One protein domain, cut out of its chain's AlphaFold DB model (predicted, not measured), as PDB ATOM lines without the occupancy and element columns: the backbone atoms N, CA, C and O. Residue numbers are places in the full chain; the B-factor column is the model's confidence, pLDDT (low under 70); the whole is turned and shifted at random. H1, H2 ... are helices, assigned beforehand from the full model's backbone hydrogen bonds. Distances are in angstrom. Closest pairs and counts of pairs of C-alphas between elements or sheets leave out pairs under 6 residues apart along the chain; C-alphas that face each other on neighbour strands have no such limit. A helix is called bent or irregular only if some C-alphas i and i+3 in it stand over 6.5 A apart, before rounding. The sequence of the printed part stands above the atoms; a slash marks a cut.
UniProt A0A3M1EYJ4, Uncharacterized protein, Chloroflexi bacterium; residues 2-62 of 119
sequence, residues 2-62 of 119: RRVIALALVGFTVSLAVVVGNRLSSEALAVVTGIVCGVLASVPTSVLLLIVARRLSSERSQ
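This is residues 2 to 62 of the 119 residues of an uncharacterized protein of Chloroflexi bacterium (UniProt A0A3M1EYJ4). Two long helices, H1 and the longer, gently bent H2, make an open V that is flat, with its corner at the tight link at residues 24 and 25. Residues 2 to 19, which belong to H1, and residues 34 to 62, of which 34 to 60 belong to H2, stand free. The printed part has 61 residues with two named helices, H1 then H2, and is all helix. It is extended, with a radius of gyration of the C-alphas of 18.2 A and spans of 55 by 33 by 10 A.

H1, residues 2 to 23, runs 31.2 A from C-alpha 2 at (148.435, 137.466, 150.884). H2, residues 26 to 60, was assigned as one helix by its hydrogen bonds but is bent: C-alphas 41 and 44 are 6.6 A apart. Its arms are H2a, residues 26 to 41, 22.6 A, and H2b, residues 44 to 60, 24.5 A, ending at C-alpha 60 at (122.530, 128.801, 173.482).

H1 and H2a are close but not clearly touching; their closest C-alphas, of Gly 21 and Leu 29, are 6.8 A apart. They run opposite ways at a steep tilt of 42 degrees. H2a and H2b stand at a shallow tilt of 30 degrees. H1 and H2b are apart. Every O i to N i+4 pair is within hydrogen-bond range in H1 and H2a, and 12 of 13 in H2b.

The two farthest C-alphas, of Ser 25 and Gln 62, are 55.8 A apart. The printed part has no cut. Mean pLDDT of the printed part is 88.4; residues 58 to 62 are under 70.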
ATOM      1  N   ARG A   2     149.444 136.718 150.090       87.00
ATOM      2  CA  ARG A   2     148.435 137.466 150.884       87.00
ATOM      3  C   ARG A   2     149.006 138.473 151.898       87.00
ATOM      4  O   ARG A   2     148.508 139.584 151.974       87.00
ATOM      5  N   ARG A   3     150.068 138.116 152.632       92.94
ATOM      6  CA  ARG A   3     150.718 139.025 153.601       92.94
ATOM      7  C   ARG A   3     151.363 140.244 152.936       92.94
ATOM      8  O   ARG A   3     151.268 141.338 153.467       92.94
ATOM      9  N   VAL A   4     151.975 140.056 151.767       94.56
ATOM     10  CA  VAL A   4     152.606 141.141 151.003       94.56
ATOM     11  C   VAL A   4     151.538 142.088 150.459       94.56
ATOM     12  O   VAL A   4     151.675 143.296 150.585       94.56
ATOM     13  N   ILE A   5     150.435 141.538 149.944       94.94
ATOM     14  CA  ILE A   5     149.279 142.324 149.487       94.94
ATOM     15  C   ILE A   5     148.654 143.095 150.657       94.94
ATOM     16  O   ILE A   5     148.370 144.280 150.519       94.94
ATOM     17  N   ALA A   6     148.485 142.458 151.820       94.75
ATOM     18  CA  ALA A   6     147.960 143.117 153.014       94.75
ATOM     19  C   ALA A   6     148.864 144.272 153.476       94.75
ATOM     20  O   ALA A   6     148.369 145.366 153.719       94.75
ATOM     21  N   LEU A   7     150.182 144.061 153.533       95.62
ATOM     22  CA  LEU A   7     151.137 145.115 153.892       95.62
ATOM     23  C   LEU A   7     151.142 146.262 152.874       95.62
ATOM     24  O   LEU A   7     151.170 147.421 153.277       95.62
ATOM     25  N   ALA A   8     151.057 145.957 151.576       95.25
ATOM     26  CA  ALA A   8     150.968 146.973 150.530       95.25
ATOM     27  C   ALA A   8     149.677 147.800 150.644       95.25
ATOM     28  O   ALA A   8     149.731 149.024 150.566       95.25
ATOM     29  N   LEU A   9     148.531 147.153 150.889       96.31
ATOM     30  CA  LEU A   9     147.253 147.842 151.092       96.31
ATOM     31  C   LEU A   9     147.268 148.729 152.337       96.31
ATOM     32  O   LEU A   9     146.804 149.866 152.268       96.31
ATOM     33  N   VAL A  10     147.823 148.240 153.450       96.56
ATOM     34  CA  VAL A  10     147.979 149.028 154.683       96.56
ATOM     35  C   VAL A  10     148.897 150.224 154.437       96.56
ATOM     36  O   VAL A  10     148.533 151.352 154.749       96.56
ATOM     37  N   GLY A  11     150.059 150.015 153.815       96.44
ATOM     38  CA  GLY A  11     150.979 151.106 153.486       96.44
ATOM     39  C   GLY A  11     150.344 152.150 152.564       96.44
ATOM     40  O   GLY A  11     150.474 153.351 152.806       96.44
ATOM     41  N   PHE A  12     149.602 151.705 151.549       94.50
ATOM     42  CA  PHE A  12     148.884 152.579 150.624       94.50
ATOM     43  C   PHE A  12     147.793 153.394 151.328       94.50
ATOM     44  O   PHE A  12     147.733 154.608 151.150       94.50
ATOM     45  N   THR A  13     146.969 152.761 152.168       94.62
ATOM     46  CA  THR A  13     145.911 153.456 152.923       94.62
ATOM     47  C   THR A  13     146.478 154.465 153.913       94.62
ATOM     48  O   THR A  13     145.981 155.587 153.969       94.62
ATOM     49  N   VAL A  14     147.547 154.119 154.638       93.69
ATOM     50  CA  VAL A  14     148.229 155.055 155.547       93.69
ATOM     51  C   VAL A  14     148.804 156.239 154.772       93.69
ATOM     52  O   VAL A  14     148.585 157.388 155.152       93.69
ATOM     53  N   SER A  15     149.487 155.982 153.657       92.31
ATOM     54  CA  SER A  15     150.069 157.042 152.824       92.31
ATOM     55  C   SER A  15     148.992 157.970 152.263       92.31
ATOM     56  O   SER A  15     149.132 159.190 152.328       92.31
ATOM     57  N   LEU A  16     147.887 157.408 151.765       89.00
ATOM     58  CA  LEU A  16     146.749 158.175 151.264       89.00
ATOM     59  C   LEU A  16     146.121 159.025 152.374       89.00
ATOM     60  O   LEU A  16     145.857 160.201 152.151       89.00
ATOM     61  N   ALA A  17     145.940 158.468 153.574       86.81
ATOM     62  CA  ALA A  17     145.412 159.201 154.720       86.81
ATOM     63  C   ALA A  17     146.301 160.396 155.098       86.81
ATOM     64  O   ALA A  17     145.780 161.483 155.341       86.81
ATOM     65  N   VAL A  18     147.629 160.231 155.084       87.69
ATOM     66  CA  VAL A  18     148.585 161.323 155.348       87.69
ATOM     67  C   VAL A  18     148.516 162.395 154.261       87.69
ATOM     68  O   VAL A  18     148.472 163.583 154.572       87.69
ATOM     69  N   VAL A  19     148.478 162.001 152.986       89.06
ATOM     70  CA  VAL A  19     148.393 162.953 151.865       89.06
ATOM     71  C   VAL A  19     147.083 163.733 151.906       89.06
ATOM     72  O   VAL A  19     147.099 164.946 151.717       89.06
ATOM     73  N   VAL A  20     145.967 163.055 152.175       85.31
ATOM     74  CA  VAL A  20     144.657 163.693 152.329       85.31
ATOM     75  C   VAL A  20     144.690 164.630 153.533       85.31
ATOM     76  O   VAL A  20     144.431 165.813 153.365       85.31
ATOM     77  N   GLY A  21     145.115 164.165 154.709       82.88
ATOM     78  CA  GLY A  21     145.207 164.997 155.913       82.88
ATOM     79  C   GLY A  21     146.048 166.262 155.718       82.88
ATOM     80  O   GLY A  21     145.615 167.344 156.100       82.88
ATOM     81  N   ASN A  22     147.194 166.153 155.040       82.31
ATOM     82  CA  ASN A  22     148.071 167.295 154.765       82.31
ATOM     83  C   ASN A  22     147.544 168.241 153.676       82.31
ATOM     84  O   ASN A  22     148.019 169.371 153.575       82.31
ATOM     85  N   ARG A  23     146.618 167.790 152.822       82.69
ATOM     86  CA  ARG A  23     146.032 168.609 151.747       82.69
ATOM     87  C   ARG A  23     144.638 169.142 152.066       82.69
ATOM     88  O   ARG A  23     144.118 169.937 151.287       82.69
ATOM     89  N   LEU A  24     144.040 168.725 153.177       81.06
ATOM     90  CA  LEU A  24     142.736 169.198 153.620       81.06
ATOM     91  C   LEU A  24     142.832 170.559 154.325       81.06
ATOM     92  O   LEU A  24     143.794 170.855 155.030       81.06
ATOM     93  N   SER A  25     141.795 171.381 154.141       78.25
ATOM     94  CA  SER A  25     141.609 172.637 154.876       78.25
ATOM     95  C   SER A  25     141.388 172.372 156.375       78.25
ATOM     96  O   SER A  25     140.932 171.291 156.760       78.25
ATOM     97  N   SER A  26     141.662 173.363 157.227       82.94
ATOM     98  CA  SER A  26     141.547 173.258 158.691       82.94
ATOM     99  C   SER A  26     140.163 172.802 159.165       82.94
ATOM    100  O   SER A  26     140.059 172.039 160.124       82.94
ATOM    101  N   GLU A  27     139.101 173.208 158.467       83.88
ATOM    102  CA  GLU A  27     137.723 172.797 158.768       83.88
ATOM    103  C   GLU A  27     137.509 171.287 158.582       83.88
ATOM    104  O   GLU A  27     136.879 170.630 159.409       83.88
ATOM    105  N   ALA A  28     138.087 170.702 157.531       87.69
ATOM    106  CA  ALA A  28     137.948 169.277 157.250       87.69
ATOM    107  C   ALA A  28     138.754 168.417 158.236       87.69
ATOM    108  O   ALA A  28     138.294 167.343 158.632       87.69
ATOM    109  N   LEU A  29     139.915 168.896 158.700       87.06
ATOM    110  CA  LEU A  29     140.679 168.218 159.752       87.06
ATOM    111  C   LEU A  29     139.903 168.128 161.070       87.06
ATOM    112  O   LEU A  29     139.983 167.097 161.742       87.06
ATOM    113  N   ALA A  30     139.117 169.150 161.423       89.56
ATOM    114  CA  ALA A  30     138.267 169.107 162.611       89.56
ATOM    115  C   ALA A  30     137.224 167.979 162.515       89.56
ATOM    116  O   ALA A  30     137.077 167.188 163.449       89.56
ATOM    117  N   VAL A  31     136.567 167.845 161.357       90.50
ATOM    118  CA  VAL A  31     135.582 166.780 161.105       90.50
ATOM    119  C   VAL A  31     136.234 165.399 161.151       90.50
ATOM    120  O   VAL A  31     135.752 164.516 161.859       90.50
ATOM    121  N   VAL A  32     137.355 165.209 160.448       90.38
ATOM    122  CA  VAL A  32     138.073 163.924 160.422       90.38
ATOM    123  C   VAL A  32     138.515 163.522 161.826       90.38
ATOM    124  O   VAL A  32     138.301 162.383 162.233       90.38
ATOM    125  N   THR A  33     139.075 164.457 162.593       90.81
ATOM    126  CA  THR A  33     139.521 164.190 163.967       90.81
ATOM    127  C   THR A  33     138.343 163.823 164.870       90.81
ATOM    128  O   THR A  33     138.444 162.877 165.652       90.81
ATOM    129  N   GLY A  34     137.202 164.507 164.720       93.50
ATOM    130  CA  GLY A  34     135.963 164.172 165.423       93.50
ATOM    131  C   GLY A  34     135.475 162.755 165.115       93.50
ATOM    132  O   GLY A  34     135.161 162.003 166.036       93.50
ATOM    133  N   ILE A  35     135.493 162.352 163.841       94.44
ATOM    134  CA  ILE A  35     135.114 160.995 163.420       94.44
ATOM    135  C   ILE A  35     136.080 159.960 164.000       94.44
ATOM    136  O   ILE A  35     135.633 158.972 164.574       94.44
ATOM    137  N   VAL A  36     137.394 160.181 163.891       93.69
ATOM    138  CA  VAL A  36     138.404 159.251 164.422       93.69
ATOM    139  C   VAL A  36     138.229 159.077 165.929       93.69
ATOM    140  O   VAL A  36     138.178 157.948 166.411       93.69
ATOM    141  N   CYS A  37     138.067 160.176 166.669       94.25
ATOM    142  CA  CYS A  37     137.828 160.131 168.108       94.25
ATOM    143  C   CYS A  37     136.512 159.409 168.448       94.25
ATOM    144  O   CYS A  37     136.495 158.539 169.318       94.25
ATOM    145  N   GLY A  38     135.428 159.688 167.715       95.12
ATOM    146  CA  GLY A  38     134.129 159.037 167.907       95.12
ATOM    147  C   GLY A  38     134.160 157.529 167.635       95.12
ATOM    148  O   GLY A  38     133.640 156.742 168.427       95.12
ATOM    149  N   VAL A  39     134.828 157.103 166.560       95.50
ATOM    150  CA  VAL A  39     135.010 155.678 166.249       95.50
ATOM    151  C   VAL A  39     135.846 155.011 167.334       95.50
ATOM    152  O   VAL A  39     135.423 153.977 167.851       95.50
ATOM    153  N   LEU A  40     136.970 155.611 167.743       95.06
ATOM    154  CA  LEU A  40     137.806 155.085 168.826       95.06
ATOM    155  C   LEU A  40     137.034 154.969 170.149       95.06
ATOM    156  O   LEU A  40     137.194 153.973 170.854       95.06
ATOM    157  N   ALA A  41     136.143 155.915 170.450       95.62
ATOM    158  CA  ALA A  41     135.271 155.857 171.622       95.62
ATOM    159  C   ALA A  41     134.222 154.727 171.552       95.62
ATOM    160  O   ALA A  41     133.800 154.224 172.592       95.62
ATOM    161  N   SER A  42     133.828 154.278 170.352       96.25
ATOM    162  CA  SER A  42     132.887 153.156 170.162       96.25
ATOM    163  C   SER A  42     133.538 151.765 170.192       96.25
ATOM    164  O   SER A  42     132.858 150.752 170.356       96.25
ATOM    165  N   VAL A  43     134.866 151.681 170.072       95.56
ATOM    166  CA  VAL A  43     135.592 150.406 170.177       95.56
ATOM    167  C   VAL A  43     135.358 149.705 171.526       95.56
ATOM    168  O   VAL A  43     134.999 148.526 171.499       95.56
ATOM    169  N   PRO A  44     135.504 150.353 172.702       91.50
ATOM    170  CA  PRO A  44     135.303 149.669 173.981       91.50
ATOM    171  C   PRO A  44     133.874 149.143 174.153       91.50
ATOM    172  O   PRO A  44     133.694 148.048 174.685       91.50
ATOM    173  N   THR A  45     132.862 149.866 173.663       95.00
ATOM    174  CA  THR A  45     131.466 149.408 173.726       95.00
ATOM    175  C   THR A  45     131.226 148.227 172.791       95.00
ATOM    176  O   THR A  45     130.616 147.243 173.205       95.00
ATOM    177  N   SER A  46     131.768 148.263 171.571       93.00
ATOM    178  CA  SER A  46     131.696 147.143 170.624       93.00
ATOM    179  C   SER A  46     132.375 145.880 171.174       93.00
ATOM    180  O   SER A  46     131.789 144.796 171.147       93.00
ATOM    181  N   VAL A  47     133.573 146.017 171.756       95.88
ATOM    182  CA  VAL A  47     134.300 144.908 172.399       95.88
ATOM    183  C   VAL A  47     133.510 144.346 173.581       95.88
ATOM    184  O   VAL A  47     133.370 143.127 173.693       95.88
ATOM    185  N   LEU A  48     132.949 145.209 174.434       95.25
ATOM    186  CA  LEU A  48     132.110 144.791 175.558       95.25
ATOM    187  C   LEU A  48     130.898 143.983 175.078       95.25
ATOM    188  O   LEU A  48     130.618 142.911 175.616       95.25
ATOM    189  N   LEU A  49     130.222 144.457 174.032       95.06
ATOM    190  CA  LEU A  49     129.056 143.791 173.456       95.06
ATOM    191  C   LEU A  49     129.433 142.413 172.895       95.06
ATOM    192  O   LEU A  49     128.749 141.433 173.179       95.06
ATOM    193  N   LEU A  50     130.563 142.294 172.190       95.12
ATOM    194  CA  LEU A  50     131.066 141.000 171.715       95.12
ATOM    195  C   LEU A  50     131.386 140.034 172.866       95.12
ATOM    196  O   LEU A  50     131.091 138.844 172.761       95.12
ATOM    197  N   ILE A  51     131.959 140.518 173.971       94.62
ATOM    198  CA  ILE A  51     132.237 139.688 175.155       94.62
ATOM    199  C   ILE A  51     130.929 139.172 175.771       94.62
ATOM    200  O   ILE A  51     130.806 137.973 176.040       94.62
ATOM    201  N   VAL A  52     129.942 140.051 175.953       93.44
ATOM    202  CA  VAL A  52     128.625 139.693 176.505       93.44
ATOM    203  C   VAL A  52     127.889 138.722 175.579       93.44
ATOM    204  O   VAL A  52     127.392 137.690 176.030       93.44
ATOM    205  N   ALA A  53     127.885 138.986 174.271       91.56
ATOM    206  CA  ALA A  53     127.247 138.126 173.278       91.56
ATOM    207  C   ALA A  53     127.878 136.723 173.231       91.56
ATOM    208  O   ALA A  53     127.158 135.727 173.123       91.56
ATOM    209  N   ARG A  54     129.208 136.610 173.361       87.56
ATOM    210  CA  ARG A  54     129.903 135.310 173.434       87.56
ATOM    211  C   ARG A  54     129.553 134.527 174.700       87.56
ATOM    212  O   ARG A  54     129.414 133.305 174.616       87.56
ATOM    213  N   ARG A  55     129.369 135.202 175.845       83.31
ATOM    214  CA  ARG A  55     128.860 134.555 177.070       83.31
ATOM    215  C   ARG A  55     127.472 133.954 176.838       83.31
ATOM    216  O   ARG A  55     127.303 132.760 177.053       83.31
ATOM    217  N   LEU A  56     126.532 134.735 176.306       79.06
ATOM    218  CA  LEU A  56     125.154 134.281 176.075       79.06
ATOM    219  C   LEU A  56     125.055 133.171 175.011       79.06
ATOM    220  O   LEU A  56     124.266 132.238 175.128       79.06
ATOM    221  N   SER A  57     125.885 133.245 173.968       74.38
ATOM    222  CA  SER A  57     125.917 132.239 172.895       74.38
ATOM    223  C   SER A  57     126.422 130.875 173.375       74.38
ATOM    224  O   SER A  57     126.056 129.849 172.800       74.38
ATOM    225  N   SER A  58     127.241 130.851 174.433       67.12
ATOM    226  CA  SER A  58     127.726 129.602 175.033       67.12
ATOM    227  C   SER A  58     126.590 128.828 175.710       67.12
ATOM    228  O   SER A  58     126.538 127.611 175.576       67.12
ATOM    229  N   GLU A  59     125.623 129.517 176.330       62.19
ATOM    230  CA  GLU A  59     124.402 128.888 176.866       62.19
ATOM    231  C   GLU A  59     123.437 128.437 175.759       62.19
ATOM    232  O   GLU A  59     122.741 127.438 175.905       62.19
ATOM    233  N   ARG A  60     123.422 129.125 174.610       60.06
ATOM    234  CA  ARG A  60     122.530 128.801 173.482       60.06
ATOM    235  C   ARG A  60     123.049 127.698 172.551       60.06
ATOM    236  O   ARG A  60     122.298 127.213 171.710       60.06
ATOM    237  N   SER A  61     124.324 127.323 172.675       59.59
ATOM    238  CA  SER A  61     124.933 126.233 171.894       59.59
ATOM    239  C   SER A  61     124.630 124.850 172.472       59.59
ATOM    240  O   SER A  61     124.876 123.840 171.813       59.59
ATOM    241  N   GLN A  62     124.068 124.787 173.681       60.94
ATOM    242  CA  GLN A  62     123.393 123.582 174.125       60.94
ATOM    243  C   GLN A  62     122.093 123.497 173.308       60.94
ATOM    244  O   GLN A  62     121.311 124.455 173.344       60.94
TER     245      GLN A  62